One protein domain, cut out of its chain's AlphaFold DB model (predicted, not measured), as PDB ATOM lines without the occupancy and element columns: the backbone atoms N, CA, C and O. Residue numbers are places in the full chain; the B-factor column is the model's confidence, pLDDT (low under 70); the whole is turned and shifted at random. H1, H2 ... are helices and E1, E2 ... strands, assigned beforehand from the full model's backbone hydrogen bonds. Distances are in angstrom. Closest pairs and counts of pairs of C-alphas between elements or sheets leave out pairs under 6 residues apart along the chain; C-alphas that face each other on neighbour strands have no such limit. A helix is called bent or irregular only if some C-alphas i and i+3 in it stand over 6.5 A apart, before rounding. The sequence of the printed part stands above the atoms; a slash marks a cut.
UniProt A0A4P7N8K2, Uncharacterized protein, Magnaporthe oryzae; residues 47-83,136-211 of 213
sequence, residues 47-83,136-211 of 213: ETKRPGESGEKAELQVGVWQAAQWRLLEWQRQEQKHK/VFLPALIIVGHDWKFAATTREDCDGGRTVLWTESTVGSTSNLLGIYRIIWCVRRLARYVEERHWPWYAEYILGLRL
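This is residues 47 to 83 and 136 to 211 of the 213 residues of an uncharacterized protein of Magnaporthe oryzae (UniProt A0A4P7N8K2). A twisted sheet of four strands lies as the middle layer between two long helices, curling round H1 on one face, with H2 along its strands on the other. The two helices run the same way at a shallow tilt, and their length lies along the long axis of an elongated body. The printed part has 113 residues, with two named helices and four named strands in the order E1, H1, E2, E3, E4, H2; the class is mixed, helices and strands. The sheet is mixed too, in the order E1, E2, E3, E4, with E1 parallel to E2 and the other neighbours antiparallel. The whole is only just loose, close to compact, with a radius of gyration of the C-alphas of 16.1 A and spans of 51 by 29 by 19 A.

In the sheet, E2, residues 138 to 144, and E3, residues 147 to 155, form a hairpin, with N 140 and O 151 2.8 A apart, within hydrogen-bond range. E3 and E4, residues 163 to 173, form another hairpin, with N 152 and O 166 at 3.0 A. E2, E3 and E4 make a meander, each strand the antiparallel neighbour of the one before. The edge strand E1, residues 47 to 49, is parallel to E2 at 10 degrees, with N 49 and O 143 at 2.8 A; E1 is apart from E3 and E4. H1, residues 55 to 83, is on one face, where the sheet curls round its residues 55 to 71; its closest C-alphas to E4 are those of Ala 67 and Thr 163, 5.8 A apart. H2, residues 177 to 205, is on the opposite face, making three layers, helices on both faces of a sheet. Its height over the sheet is 9.4 A, and it lies over E2, E3 and E4, along the strands, at 2 degrees to E4 on the local plane. The closest C-alphas of E4 and H2 are those of Gly 172 and Gly 179, 4.0 A apart. H1 and H2 are close but not clearly touching, at a shallow tilt of 20 degrees, the same way; their closest C-alphas, of Arg 77 and Tyr 205, are 5.8 A apart. Each O i to N i+4 pair is within hydrogen-bond range in H1, and 23 of 25 are in H2.

E1 measures 6.9 A from first to last C-alpha and begins at C-alpha 47 (136.047, 163.379, 142.126). H1 measures 41.9 A, E2 20.0 A, E3 26.6 A and E4 27.6 A. H2 measures 40.6 A and ends at C-alpha 205 (140.056, 148.553, 119.831). H2 has a kink of 27 degrees near residue 194 and is only just irregular: C-alphas 196 and 199 are 6.8 A apart.

The two C-alphas farthest apart are those of Lys 83 and Asn 176, 51.9 A. Residues 84 to 135 are not printed, and C-alphas 83 and 136 are 23.9 A apart across this cut. Of the links that are printed whole, E3 to E4 is short and the others are tight. The mean pLDDT of the printed part is 91.0, with residues 157 to 160 and residue 168 under 70.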
ATOM      1  N   GLU A  47     136.973 162.396 141.570       95.94
ATOM      2  CA  GLU A  47     136.047 163.379 142.126       95.94
ATOM      3  C   GLU A  47     136.473 163.742 143.544       95.94
ATOM      4  O   GLU A  47     136.745 162.872 144.375       95.94
ATOM      5  N   THR A  48     136.522 165.041 143.822       94.62
ATOM      6  CA  THR A  48     136.929 165.573 145.125       94.62
ATOM      7  C   THR A  48     135.834 166.443 145.717       94.62
ATOM      8  O   THR A  48     135.290 167.310 145.033       94.62
ATOM      9  N   LYS A  49     135.573 166.275 147.010       93.38
ATOM     10  CA  LYS A  49     134.630 167.071 147.791       93.38
ATOM     11  C   LYS A  49     135.275 167.628 149.048       93.38
ATOM     12  O   LYS A  49     136.203 167.042 149.618       93.38
ATOM     13  N   ARG A  50     134.753 168.765 149.503       90.25
ATOM     14  CA  ARG A  50     135.121 169.342 150.795       90.25
ATOM     15  C   ARG A  50     134.655 168.422 151.929       90.25
ATOM     16  O   ARG A  50     133.673 167.692 151.770       90.25
ATOM     17  N   PRO A  51     135.321 168.462 153.096       85.94
ATOM     18  CA  PRO A  51     134.811 167.801 154.291       85.94
ATOM     19  C   PRO A  51     133.361 168.221 154.577       85.94
ATOM     20  O   PRO A  51     133.037 169.405 154.511       85.94
ATOM     21  N   GLY A  52     132.498 167.254 154.890       79.50
ATOM     22  CA  GLY A  52     131.081 167.493 155.194       79.50
ATOM     23  C   GLY A  52     130.153 167.582 153.976       79.50
ATOM     24  O   GLY A  52     128.940 167.659 154.152       79.50
ATOM     25  N   GLU A  53     130.676 167.534 152.748       83.56
ATOM     26  CA  GLU A  53     129.849 167.392 151.546       83.56
ATOM     27  C   GLU A  53     129.447 165.923 151.306       83.56
ATOM     28  O   GLU A  53     130.143 164.989 151.702       83.56
ATOM     29  N   SER A  54     128.299 165.710 150.652       82.88
ATOM     30  CA  SER A  54     127.720 164.371 150.462       82.88
ATOM     31  C   SER A  54     128.550 163.504 149.505       82.88
ATOM     32  O   SER A  54     128.750 163.862 148.341       82.88
ATOM     33  N   GLY A  55     128.958 162.327 149.991       82.00
ATOM     34  CA  GLY A  55     129.579 161.281 149.177       82.00
ATOM     35  C   GLY A  55     128.650 160.757 148.079       82.00
ATOM     36  O   GLY A  55     129.106 160.546 146.965       82.00
ATOM     37  N   GLU A  56     127.343 160.667 148.329       86.94
ATOM     38  CA  GLU A  56     126.358 160.228 147.328       86.94
ATOM     39  C   GLU A  56     126.330 161.157 146.106       86.94
ATOM     40  O   GLU A  56     126.211 160.701 144.968       86.94
ATOM     41  N   LYS A  57     126.498 162.473 146.311       88.25
ATOM     42  CA  LYS A  57     126.616 163.427 145.195       88.25
ATOM     43  C   LYS A  57     127.873 163.165 144.369       88.25
ATOM     44  O   LYS A  57     127.805 163.220 143.144       88.25
ATOM     45  N   ALA A  58     128.994 162.868 145.027       90.12
ATOM     46  CA  ALA A  58     130.237 162.523 144.345       90.12
ATOM     47  C   ALA A  58     130.101 161.211 143.551       90.12
ATOM     48  O   ALA A  58     130.519 161.146 142.398       90.12
ATOM     49  N   GLU A  59     129.454 160.198 144.131       93.00
ATOM     50  CA  GLU A  59     129.149 158.928 143.462       93.00
ATOM     51  C   GLU A  59     128.281 159.144 142.218       93.00
ATOM     52  O   GLU A  59     128.617 158.655 141.139       93.00
ATOM     53  N   LEU A  60     127.225 159.957 142.327       92.31
ATOM     54  CA  LEU A  60     126.370 160.298 141.192       92.31
ATOM     55  C   LEU A  60     127.152 161.011 140.079       92.31
ATOM     56  O   LEU A  60     126.997 160.670 138.907       92.31
ATOM     57  N   GLN A  61     128.006 161.978 140.425       93.81
ATOM     58  CA  GLN A  61     128.820 162.701 139.443       93.81
ATOM     59  C   GLN A  61     129.785 161.766 138.710       93.81
ATOM     60  O   GLN A  61     129.805 161.760 137.479       93.81
ATOM     61  N   VAL A  62     130.512 160.919 139.446       94.94
ATOM     62  CA  VAL A  62     131.397 159.903 138.858       94.94
ATOM     63  C   VAL A  62     130.620 158.956 137.946       94.94
ATOM     64  O   VAL A  62     131.062 158.688 136.827       94.94
ATOM     65  N   GLY A  63     129.445 158.492 138.381       94.81
ATOM     66  CA  GLY A  63     128.575 157.630 137.584       94.81
ATOM     67  C   GLY A  63     128.150 158.281 136.266       94.81
ATOM     68  O   GLY A  63     128.230 157.645 135.216       94.81
ATOM     69  N   VAL A  64     127.765 159.562 136.287       95.31
ATOM     70  CA  VAL A  64     127.399 160.320 135.078       95.31
ATOM     71  C   VAL A  64     128.586 160.455 134.125       95.31
ATOM     72  O   VAL A  64     128.443 160.193 132.929       95.31
ATOM     73  N   TRP A  65     129.762 160.826 134.638       96.06
ATOM     74  CA  TRP A  65     130.969 160.988 133.824       96.06
ATOM     75  C   TRP A  65     131.373 159.682 133.150       96.06
ATOM     76  O   TRP A  65     131.569 159.636 131.936       96.06
ATOM     77  N   GLN A  66     131.423 158.593 133.913       96.06
ATOM     78  CA  GLN A  66     131.816 157.303 133.368       96.06
ATOM     79  C   GLN A  66     130.741 156.697 132.459       96.06
ATOM     80  O   GLN A  66     131.090 156.048 131.479       96.06
ATOM     81  N   ALA A  67     129.450 156.949 132.691       94.56
ATOM     82  CA  ALA A  67     128.405 156.561 131.742       94.56
ATOM     83  C   ALA A  67     128.564 157.284 130.392       94.56
ATOM     84  O   ALA A  67     128.421 156.667 129.334       94.56
ATOM     85  N   ALA A  68     128.902 158.578 130.408       94.56
ATOM     86  CA  ALA A  68     129.231 159.318 129.191       94.56
ATOM     87  C   ALA A  68     130.505 158.770 128.524       94.56
ATOM     88  O   ALA A  68     130.546 158.615 127.303       94.56
ATOM     89  N   GLN A  69     131.515 158.415 129.322       95.75
ATOM     90  CA  GLN A  69     132.740 157.790 128.834       95.75
ATOM     91  C   GLN A  69     132.477 156.445 128.151       95.75
ATOM     92  O   GLN A  69     132.949 156.242 127.035       95.75
ATOM     93  N   TRP A  70     131.703 155.554 128.775       94.50
ATOM     94  CA  TRP A  70     131.327 154.260 128.204       94.50
ATOM     95  C   TRP A  70     130.663 154.418 126.839       94.50
ATOM     96  O   TRP A  70     131.114 153.812 125.872       94.50
ATOM     97  N   ARG A  71     129.663 155.302 126.733       92.12
ATOM     98  CA  ARG A  71     128.975 155.576 125.461       92.12
ATOM     99  C   ARG A  71     129.928 156.072 124.376       92.12
ATOM    100  O   ARG A  71     129.833 155.647 123.226       92.12
ATOM    101  N   LEU A  72     130.858 156.960 124.728       93.62
ATOM    102  CA  LEU A  72     131.852 157.456 123.779       93.62
ATOM    103  C   LEU A  72     132.804 156.341 123.326       93.62
ATOM    104  O   LEU A  72     133.067 156.223 122.132       93.62
ATOM    105  N   LEU A  73     133.301 155.519 124.253       93.56
ATOM    106  CA  LEU A  73     134.181 154.390 123.941       93.56
ATOM    107  C   LEU A  73     133.479 153.349 123.057       93.56
ATOM    108  O   LEU A  73     134.080 152.850 122.108       93.56
ATOM    109  N   GLU A  74     132.205 153.057 123.320       91.38
ATOM    110  CA  GLU A  74     131.373 152.176 122.492       91.38
ATOM    111  C   GLU A  74     131.241 152.714 121.068       91.38
ATOM    112  O   GLU A  74     131.528 151.992 120.112       91.38
ATOM    113  N   TRP A  75     130.884 153.993 120.923       90.81
ATOM    114  CA  TRP A  75     130.797 154.646 119.618       90.81
ATOM    115  C   TRP A  75     132.143 154.614 118.880       90.81
ATOM    116  O   TRP A  75     132.211 154.215 117.718       90.81
ATOM    117  N   GLN A  76     133.238 154.958 119.567       93.00
ATOM    118  CA  GLN A  76     134.585 154.932 118.996       93.00
ATOM    119  C   GLN A  76     134.972 153.512 118.536       93.00
ATOM    120  O   GLN A  76     135.521 153.349 117.445       93.00
ATOM    121  N   ARG A  77     134.649 152.478 119.328       91.25
ATOM    122  CA  ARG A  77     134.897 151.062 119.002       91.25
ATOM    123  C   ARG A  77     134.086 150.608 117.790       91.25
ATOM    124  O   ARG A  77     134.623 149.923 116.919       91.25
ATOM    125  N   GLN A  78     132.807 150.972 117.720       89.25
ATOM    126  CA  GLN A  78     131.941 150.656 116.580       89.25
ATOM    127  C   GLN A  78     132.458 151.311 115.298       89.25
ATOM    128  O   GLN A  78     132.600 150.637 114.281       89.25
ATOM    129  N   GLU A  79     132.857 152.581 115.367       88.44
ATOM    130  CA  GLU A  79     133.412 153.311 114.229       88.44
ATOM    131  C   GLU A  79     134.705 152.662 113.696       88.44
ATOM    132  O   GLU A  79     134.945 152.619 112.486       88.44
ATOM    133  N   GLN A  80     135.546 152.098 114.573       88.00
ATOM    134  CA  GLN A  80     136.705 151.311 114.134       88.00
ATOM    135  C   GLN A  80     136.311 149.980 113.495       88.00
ATOM    136  O   GLN A  80     136.862 149.625 112.452       88.00
ATOM    137  N   LYS A  81     135.346 149.253 114.071       87.56
ATOM    138  CA  LYS A  81     134.830 148.012 113.471       87.56
ATOM    139  C   LYS A  81     134.262 148.268 112.073       87.56
ATOM    140  O   LYS A  81     134.600 147.534 111.151       87.56
ATOM    141  N   HIS A  82     133.493 149.342 111.889       86.50
ATOM    142  CA  HIS A  82     132.963 149.740 110.582       86.50
ATOM    143  C   HIS A  82     134.085 150.041 109.580       86.50
ATOM    144  O   HIS A  82     134.055 149.537 108.461       86.50
ATOM    145  N   LYS A  83     135.133 150.778 109.975       81.44
ATOM    146  CA  LYS A  83     136.305 151.015 109.105       81.44
ATOM    147  C   LYS A  83     137.009 149.730 108.667       81.44
ATOM    148  O   LYS A  83     137.583 149.717 107.583       81.44
ATOM    149  N   VAL A 136     137.138 145.528 131.207       90.25
ATOM    150  CA  VAL A 136     136.294 145.004 132.288       90.25
ATOM    151  C   VAL A 136     135.573 146.119 133.055       90.25
ATOM    152  O   VAL A 136     134.416 145.957 133.418       90.25
ATOM    153  N   PHE A 137     136.248 147.240 133.328       94.38
ATOM    154  CA  PHE A 137     135.685 148.358 134.089       94.38
ATOM    155  C   PHE A 137     136.428 149.675 133.807       94.38
ATOM    156  O   PHE A 137     137.559 149.659 133.324       94.38
ATOM    157  N   LEU A 138     135.825 150.809 134.166       96.31
ATOM    158  CA  LEU A 138     136.488 152.114 134.242       96.31
ATOM    159  C   LEU A 138     136.716 152.496 135.712       96.31
ATOM    160  O   LEU A 138     135.743 152.560 136.470       96.31
ATOM    161  N   PRO A 139     137.961 152.753 136.152       97.06
ATOM    162  CA  PRO A 139     138.239 153.109 137.539       97.06
ATOM    163  C   PRO A 139     137.931 154.578 137.840       97.06
ATOM    164  O   PRO A 139     138.087 155.461 136.991       97.06
ATOM    165  N   ALA A 140     137.575 154.840 139.094       97.25
ATOM    166  CA  ALA A 140     137.449 156.168 139.660       97.25
ATOM    167  C   ALA A 140     137.939 156.224 141.116       97.25
ATOM    168  O   ALA A 140     137.956 155.223 141.837       97.25
ATOM    169  N   LEU A 141     138.322 157.418 141.558       96.88
ATOM    170  CA  LEU A 141     138.577 157.732 142.960       96.88
ATOM    171  C   LEU A 141     137.602 158.808 143.426       96.88
ATOM    172  O   LEU A 141     137.420 159.817 142.749       96.88
ATOM    173  N   ILE A 142     137.011 158.596 144.598       96.19
ATOM    174  CA  ILE A 142     136.163 159.574 145.275       96.19
ATOM    175  C   ILE A 142     136.870 159.983 146.558       96.19
ATOM    176  O   ILE A 142     137.183 159.136 147.396       96.19
ATOM    177  N   ILE A 143     137.135 161.277 146.699       95.69
ATOM    178  CA  ILE A 143     137.894 161.836 147.815       95.69
ATOM    179  C   ILE A 143     137.012 162.848 148.536       95.69
ATOM    180  O   ILE A 143     136.663 163.882 147.969       95.69
ATOM    181  N   VAL A 144     136.663 162.570 149.791       93.56
ATOM    182  CA  VAL A 144     135.874 163.481 150.631       93.56
ATOM    183  C   VAL A 144     136.673 163.788 151.889       93.56
ATOM    184  O   VAL A 144     136.851 162.933 152.756       93.56
ATOM    185  N   GLY A 145     137.190 165.013 151.987       92.69
ATOM    186  CA  GLY A 145     138.108 165.379 153.066       92.69
ATOM    187  C   GLY A 145     139.346 164.476 153.100       92.69
ATOM    188  O   GLY A 145     140.144 164.481 152.164       92.69
ATOM    189  N   HIS A 146     139.517 163.718 154.185       94.31
ATOM    190  CA  HIS A 146     140.643 162.792 154.335       94.31
ATOM    191  C   HIS A 146     140.400 161.425 153.701       94.31
ATOM    192  O   HIS A 146     141.366 160.691 153.497       94.31
ATOM    193  N   ASP A 147     139.155 161.074 153.383       94.06
ATOM    194  CA  ASP A 147     138.781 159.711 153.027       94.06
ATOM    195  C   ASP A 147     138.813 159.494 151.520       94.06
ATOM    196  O   ASP A 147     138.244 160.261 150.744       94.06
ATOM    197  N   TRP A 148     139.493 158.425 151.116       96.56
ATOM    198  CA  TRP A 148     139.669 158.018 149.731       96.56
ATOM    199  C   TRP A 148     138.936 156.702 149.513       96.56
ATOM    200  O   TRP A 148     139.218 155.697 150.173       96.56
ATOM    201  N   LYS A 149     138.017 156.694 148.554       95.62
ATOM    202  CA  LYS A 149     137.248 155.521 148.144       95.62
ATOM    203  C   LYS A 149     137.555 155.172 146.696       95.62
ATOM    204  O   LYS A 149     137.724 156.056 145.856       95.62
ATOM    205  N   PHE A 150     137.627 153.878 146.417       96.38
ATOM    206  CA  PHE A 150     137.688 153.368 145.059       96.38
ATOM    207  C   PHE A 150     136.266 153.179 144.551       96.38
ATOM    208  O   PHE A 150     135.429 152.590 145.235       96.38
ATOM    209  N   ALA A 151     136.032 153.660 143.340       95.69
ATOM    210  CA  ALA A 151     134.829 153.385 142.592       95.69
ATOM    211  C   ALA A 151     135.201 152.779 141.239       95.69
ATOM    212  O   ALA A 151     136.289 153.002 140.707       95.69
ATOM    213  N   ALA A 152     134.295 152.006 140.667       95.50
ATOM    214  CA  ALA A 152     134.444 151.508 139.312       95.50
ATOM    215  C   ALA A 152     133.088 151.460 138.634       95.50
ATOM    216  O   ALA A 152     132.073 151.253 139.296       95.50
ATOM    217  N   THR A 153     133.071 151.587 137.314       95.56
ATOM    218  CA  THR A 153     131.881 151.254 136.535       95.56
ATOM    219  C   THR A 153     132.143 150.118 135.577       95.56
ATOM    220  O   THR A 153     133.187 150.066 134.931       95.56
ATOM    221  N   THR A 154     131.170 149.227 135.463       93.94
ATOM    222  CA  THR A 154     131.129 148.166 134.456       93.94
ATOM    223  C   THR A 154     130.001 148.448 133.475       93.94
ATOM    224  O   THR A 154     129.081 149.226 133.762       93.94
ATOM    225  N   ARG A 155     130.069 147.808 132.310       88.00
ATOM    226  CA  ARG A 155     129.011 147.842 131.308       88.00
ATOM    227  C   ARG A 155     128.392 146.453 131.202       88.00
ATOM    228  O   ARG A 155     129.121 145.480 131.061       88.00
ATOM    229  N   GLU A 156     127.075 146.366 131.335       80.75
ATOM    230  CA  GLU A 156     126.340 145.125 131.069       80.75
ATOM    231  C   GLU A 156     126.161 144.935 129.555       80.75
ATOM    232  O   GLU A 156     125.901 145.905 128.844       80.75
ATOM    233  N   ASP A 157     126.255 143.693 129.073       66.62
ATOM    234  CA  ASP A 157     126.208 143.332 127.642       66.62
ATOM    235  C   ASP A 157     124.797 143.404 127.003       66.62
ATOM    236  O   ASP A 157     124.600 142.962 125.873       66.62
ATOM    237  N   CYS A 158     123.786 143.929 127.704       50.91
ATOM    238  CA  CYS A 158     122.412 144.024 127.196       50.91
ATOM    239  C   CYS A 158     122.211 145.227 126.252       50.91
ATOM    240  O   CYS A 158     122.916 146.229 126.361       50.91
ATOM    241  N   ASP A 159     121.249 145.145 125.323       48.31
ATOM    242  CA  ASP A 159     120.981 146.159 124.287       48.31
ATOM    243  C   ASP A 159     120.814 147.577 124.873       48.31
ATOM    244  O   ASP A 159     119.812 147.912 125.504       48.31
ATOM    245  N   GLY A 160     121.826 148.425 124.657       57.88
ATOM    246  CA  GLY A 160     121.913 149.801 125.172       57.88
ATOM    247  C   GLY A 160     122.883 149.993 126.347       57.88
ATOM    248  O   GLY A 160     123.195 151.138 126.690       57.88
ATOM    249  N   GLY A 161     123.387 148.892 126.907       70.06
ATOM    250  CA  GLY A 161     124.369 148.767 127.978       70.06
ATOM    251  C   GLY A 161     123.978 149.534 129.233       70.06
ATOM    252  O   GLY A 161     124.022 150.765 129.271       70.06
ATOM    253  N   ARG A 162     123.620 148.854 130.319       84.38
ATOM    254  CA  ARG A 162     123.499 149.550 131.603       84.38
ATOM    255  C   ARG A 162     124.900 149.802 132.151       84.38
ATOM    256  O   ARG A 162     125.723 148.892 132.218       84.38
ATOM    257  N   THR A 163     125.184 151.042 132.547       90.19
ATOM    258  CA  THR A 163     126.371 151.332 133.361       90.19
ATOM    259  C   THR A 163     126.032 151.054 134.817       90.19
ATOM    260  O   THR A 163     125.095 151.647 135.356       90.19
ATOM    261  N   VAL A 164     126.793 150.161 135.444       92.75
ATOM    262  CA  VAL A 164     126.669 149.823 136.868       92.75
ATOM    263  C   VAL A 164     127.831 150.459 137.611       92.75
ATOM    264  O   VAL A 164     128.976 150.287 137.201       92.75
ATOM    265  N   LEU A 165     127.536 151.210 138.672       94.44
ATOM    266  CA  LEU A 165     128.518 151.862 139.535       94.44
ATOM    267  C   LEU A 165     128.736 151.025 140.801       94.44
ATOM    268  O   LEU A 165     127.779 150.631 141.459       94.44
ATOM    269  N   TRP A 166     130.001 150.804 141.144       93.88
ATOM    270  CA  TRP A 166     130.456 150.060 142.316       93.88
ATOM    271  C   TRP A 166     131.223 151.015 143.239       93.88
ATOM    272  O   TRP A 166     132.246 151.549 142.808       93.88
ATOM    273  N   THR A 167     130.758 151.256 144.474       86.19
ATOM    274  CA  THR A 167     131.292 152.329 145.359       86.19
ATOM    275  C   THR A 167     131.610 151.914 146.803       86.19
ATOM    276  O   THR A 167     131.974 152.749 147.629       86.19
ATOM    277  N   GLU A 168     131.569 150.625 147.140       68.00
ATOM    278  CA  GLU A 168     131.620 150.189 148.548       68.00
ATOM    279  C   GLU A 168     133.030 150.114 149.177       68.00
ATOM    280  O   GLU A 168     133.169 149.817 150.364       68.00
ATOM    281  N   SER A 169     134.109 150.392 148.432       76.00
ATOM    282  CA  SER A 169     135.473 150.124 148.912       76.00
ATOM    283  C   SER A 169     136.222 151.382 149.360       76.00
ATOM    284  O   SER A 169     136.793 152.121 148.554       76.00
ATOM    285  N   THR A 170     136.288 151.607 150.677       88.38
ATOM    286  CA  THR A 170     137.207 152.609 151.244       88.38
ATOM    287  C   THR A 170     138.652 152.130 151.093       88.38
ATOM    288  O   THR A 170     139.057 151.104 151.650       88.38
ATOM    289  N   VAL A 171     139.450 152.897 150.351       94.56
ATOM    290  CA  VAL A 171     140.860 152.608 150.075       94.56
ATOM    291  C   VAL A 171     141.721 152.966 151.270       94.56
ATOM    292  O   VAL A 171     142.567 152.167 151.667       94.56
ATOM    293  N   GLY A 172     141.513 154.145 151.847       96.00
ATOM    294  CA  GLY A 172     142.313 154.649 152.953       96.00
ATOM    295  C   GLY A 172     141.927 156.070 153.333       96.00
ATOM    296  O   GLY A 172     141.024 156.657 152.747       96.00
ATOM    297  N   SER A 173     142.626 156.617 154.323       96.31
ATOM    298  CA  SER A 173     142.420 157.985 154.793       96.31
ATOM    299  C   SER A 173     143.767 158.675 154.985       96.31
ATOM    300  O   SER A 173     144.718 158.049 155.453       96.31
ATOM    301  N   THR A 174     143.859 159.958 154.640       96.94
ATOM    302  CA  THR A 174     145.065 160.773 154.872       96.94
ATOM    303  C   THR A 174     145.205 161.229 156.325       96.94
ATOM    304  O   THR A 174     146.221 161.812 156.690       96.94
ATOM    305  N   SER A 175     144.215 160.928 157.170       97.19
ATOM    306  CA  SER A 175     144.224 161.205 158.611       97.19
ATOM    307  C   SER A 175     145.122 160.259 159.420       97.19
ATOM    308  O   SER A 175     145.392 160.518 160.589       97.19
ATOM    309  N   ASN A 176     145.582 159.149 158.829       97.56
ATOM    310  CA  ASN A 176     146.421 158.170 159.514       97.56
ATOM    311  C   ASN A 176     147.451 157.524 158.576       97.56
ATOM    312  O   ASN A 176     147.225 157.363 157.377       97.56
ATOM    313  N   LEU A 177     148.587 157.115 159.147       98.12
ATOM    314  CA  LEU A 177     149.743 156.617 158.396       98.12
ATOM    315  C   LEU A 177     149.430 155.365 157.559       98.12
ATOM    316  O   LEU A 177     149.829 155.278 156.398       98.12
ATOM    317  N   LEU A 178     148.692 154.404 158.125       97.62
ATOM    318  CA  LEU A 178     148.311 153.181 157.413       97.62
ATOM    319  C   LEU A 178     147.422 153.495 156.200       97.62
ATOM    320  O   LEU A 178     147.627 152.945 155.116       97.62
ATOM    321  N   GLY A 179     146.460 154.401 156.367       97.75
ATOM    322  CA  GLY A 179     145.587 154.879 155.304       97.75
ATOM    323  C   GLY A 179     146.363 155.546 154.169       97.75
ATOM    324  O   GLY A 179     146.107 155.233 153.008       97.75
ATOM    325  N   ILE A 180     147.370 156.362 154.490       98.31
ATOM    326  CA  ILE A 180     148.268 156.974 153.498       98.31
ATOM    327  C   ILE A 180     148.995 155.900 152.678       98.31
ATOM    328  O   ILE A 180     148.991 155.963 151.447       98.31
ATOM    329  N   TYR A 181     149.569 154.877 153.320       98.44
ATOM    330  CA  TYR A 181     150.234 153.789 152.592       98.44
ATOM    331  C   TYR A 181     149.272 153.022 151.676       98.44
ATOM    332  O   TYR A 181     149.635 152.698 150.542       98.44
ATOM    333  N   ARG A 182     148.032 152.780 152.121       97.94
ATOM    334  CA  ARG A 182     146.995 152.146 151.292       97.94
ATOM    335  C   ARG A 182     146.617 153.008 150.085       97.94
ATOM    336  O   ARG A 182     146.489 152.469 148.987       97.94
ATOM    337  N   ILE A 183     146.502 154.328 150.259       98.00
ATOM    338  CA  ILE A 183     146.249 155.278 149.163       98.00
ATOM    339  C   ILE A 183     147.385 155.226 148.138       98.00
ATOM    340  O   ILE A 183     147.129 155.018 146.954       98.00
ATOM    341  N   ILE A 184     148.641 155.341 148.585       98.25
ATOM    342  CA  ILE A 184     149.818 155.281 147.703       98.25
ATOM    343  C   ILE A 184     149.837 153.966 146.919       98.25
ATOM    344  O   ILE A 184     150.080 153.962 145.710       98.25
ATOM    345  N   TRP A 185     149.579 152.844 147.596       98.12
ATOM    346  CA  TRP A 185     149.518 151.538 146.949       98.12
ATOM    347  C   TRP A 185     148.399 151.471 145.903       98.12
ATOM    348  O   TRP A 185     148.645 151.033 144.781       98.12
ATOM    349  N   CYS A 186     147.198 151.954 146.233       97.56
ATOM    350  CA  CYS A 186     146.053 151.950 145.327       97.56
ATOM    351  C   CYS A 186     146.315 152.796 144.076       97.56
ATOM    352  O   CYS A 186     146.156 152.292 142.968       97.56
ATOM    353  N   VAL A 187     146.807 154.029 144.225       97.69
ATOM    354  CA  VAL A 187     147.133 154.903 143.085       97.69
ATOM    355  C   VAL A 187     148.194 154.259 142.188       97.69
ATOM    356  O   VAL A 187     148.037 154.229 140.968       97.69
ATOM    357  N   ARG A 188     149.237 153.654 142.772       98.19
ATOM    358  CA  ARG A 188     150.242 152.888 142.011       98.19
ATOM    359  C   ARG A 188     149.636 151.683 141.296       98.19
ATOM    360  O   ARG A 188     150.022 151.384 140.166       98.19
ATOM    361  N   ARG A 189     148.693 150.985 141.932       97.44
ATOM    362  CA  ARG A 189     148.008 149.842 141.326       97.44
ATOM    363  C   ARG A 189     147.114 150.272 140.162       97.44
ATOM    364  O   ARG A 189     147.092 149.572 139.154       97.44
ATOM    365  N   LEU A 190     146.446 151.421 140.273       97.12
ATOM    366  CA  LEU A 190     145.648 152.010 139.197       97.12
ATOM    367  C   LEU A 190     146.520 152.474 138.029       97.12
ATOM    368  O   LEU A 190     146.179 152.184 136.890       97.12
ATOM    369  N   ALA A 191     147.673 153.096 138.290       97.25
ATOM    370  CA  ALA A 191     148.625 153.450 137.235       97.25
ATOM    371  C   ALA A 191     149.059 152.215 136.425       97.25
ATOM    372  O   ALA A 191     148.954 152.210 135.201       97.25
ATOM    373  N   ARG A 192     149.414 151.116 137.108       97.56
ATOM    374  CA  ARG A 192     149.712 149.837 136.439       97.56
ATOM    375  C   ARG A 192     148.523 149.296 135.655       97.56
ATOM    376  O   ARG A 192     148.700 148.837 134.540       97.56
ATOM    377  N   TYR A 193     147.310 149.360 136.202       96.25
ATOM    378  CA  TYR A 193     146.111 148.954 135.465       96.25
ATOM    379  C   TYR A 193     145.936 149.762 134.168       96.25
ATOM    380  O   TYR A 193     145.607 149.193 133.125       96.25
ATOM    381  N   VAL A 194     146.187 151.074 134.215       95.81
ATOM    382  CA  VAL A 194     146.101 151.934 133.032       95.81
ATOM    383  C   VAL A 194     147.106 151.500 131.965       95.81
ATOM    384  O   VAL A 194     146.737 151.379 130.799       95.81
ATOM    385  N   GLU A 195     148.343 151.210 132.358       94.31
ATOM    386  CA  GLU A 195     149.418 150.793 131.451       94.31
ATOM    387  C   GLU A 195     149.243 149.364 130.919       94.31
ATOM    388  O   GLU A 195     149.448 149.113 129.734       94.31
ATOM    389  N   GLU A 196     148.851 148.425 131.780       93.25
ATOM    390  CA  GLU A 196     148.811 146.989 131.481       93.25
ATOM    391  C   GLU A 196     147.494 146.553 130.824       93.25
ATOM    392  O   GLU A 196     147.460 145.535 130.135       93.25
ATOM    393  N   ARG A 197     146.388 147.272 131.069       93.31
ATOM    394  CA  ARG A 197     145.037 146.859 130.642       93.31
ATOM    395  C   ARG A 197     144.333 147.920 129.810       93.31
ATOM    396  O   ARG A 197     143.987 147.646 128.663       93.31
ATOM    397  N   HIS A 198     144.133 149.117 130.360       94.50
ATOM    398  CA  HIS A 198     143.326 150.145 129.693       94.50
ATOM    399  C   HIS A 198     143.976 150.633 128.392       94.50
ATOM    400  O   HIS A 198     143.326 150.668 127.350       94.50
ATOM    401  N   TRP A 199     145.259 151.005 128.425       94.56
ATOM    402  CA  TRP A 199     145.955 151.541 127.258       94.56
ATOM    403  C   TRP A 199     146.109 150.520 126.119       94.56
ATOM    404  O   TRP A 199     145.772 150.881 124.991       94.56
ATOM    405  N   PRO A 200     146.525 149.259 126.357       93.50
ATOM    406  CA  PRO A 200     146.555 148.240 125.308       93.50
ATOM    407  C   PRO A 200     145.185 148.006 124.671       93.50
ATOM    408  O   PRO A 200     145.083 147.970 123.446       93.50
ATOM    409  N   TRP A 201     144.124 147.936 125.486       94.00
ATOM    410  CA  TRP A 201     142.757 147.823 124.980       94.00
ATOM    411  C   TRP A 201     142.370 149.040 124.126       94.00
ATOM    412  O   TRP A 201     141.880 148.883 123.009       94.00
ATOM    413  N   TYR A 202     142.644 150.257 124.601       94.94
ATOM    414  CA  TYR A 202     142.326 151.484 123.869       94.94
ATOM    415  C   TYR A 202     143.095 151.553 122.542       94.94
ATOM    416  O   TYR A 202     142.525 151.834 121.488       94.94
ATOM    417  N   ALA A 203     144.390 151.240 122.559       93.00
ATOM    418  CA  ALA A 203     145.213 151.215 121.359       93.00
ATOM    419  C   ALA A 203     144.670 150.223 120.319       93.00
ATOM    420  O   ALA A 203     144.507 150.598 119.159       93.00
ATOM    421  N   GLU A 204     144.322 148.999 120.722       91.31
ATOM    422  CA  GLU A 204     143.847 147.971 119.794       91.31
ATOM    423  C   GLU A 204     142.428 148.252 119.284       91.31
ATOM    424  O   GLU A 204     142.202 148.284 118.073       91.31
ATOM    425  N   TYR A 205     141.477 148.500 120.183       91.31
ATOM    426  CA  TYR A 205     140.056 148.553 119.831       91.31
ATOM    427  C   TYR A 205     139.564 149.940 119.411       91.31
ATOM    428  O   TYR A 205     138.586 150.030 118.667       91.31
ATOM    429  N   ILE A 206     140.222 151.012 119.861       93.38
ATOM    430  CA  ILE A 206     139.831 152.396 119.552       93.38
ATOM    431  C   ILE A 206     140.762 153.037 118.522       93.38
ATOM    432  O   ILE A 206     140.304 153.778 117.646       93.38
ATOM    433  N   LEU A 207     142.065 152.755 118.589       92.50
ATOM    434  CA  LEU A 207     143.038 153.305 117.640       92.50
ATOM    435  C   LEU A 207     143.377 152.339 116.493       92.50
ATOM    436  O   LEU A 207     143.951 152.779 115.497       92.50
ATOM    437  N   GLY A 208     143.019 151.054 116.588       90.50
ATOM    438  CA  GLY A 208     143.372 150.048 115.578       90.50
ATOM    439  C   GLY A 208     144.873 149.728 115.536       90.50
ATOM    440  O   GLY A 208     145.381 149.255 114.520       90.50
ATOM    441  N   LEU A 209     145.600 150.022 116.615       88.06
ATOM    442  CA  LEU A 209     147.044 149.854 116.736       88.06
ATOM    443  C   LEU A 209     147.354 148.620 117.579       88.06
ATOM    444  O   LEU A 209     146.968 148.548 118.742       88.06
ATOM    445  N   ARG A 210     148.114 147.669 117.026       80.31
ATOM    446  CA  ARG A 210     148.600 146.529 117.805       80.31
ATOM    447  C   ARG A 210     149.940 146.897 118.431       80.31
ATOM    448  O   ARG A 210     150.950 147.019 117.732       80.31
ATOM    449  N   LEU A 211     149.940 147.111 119.742       71.88
ATOM    450  CA  LEU A 211     151.172 147.328 120.494       71.88
ATOM    451  C   LEU A 211     151.908 145.989 120.607       71.88
ATOM    452  O   LEU A 211     151.307 144.979 120.968       71.88
TER     453      LEU A 211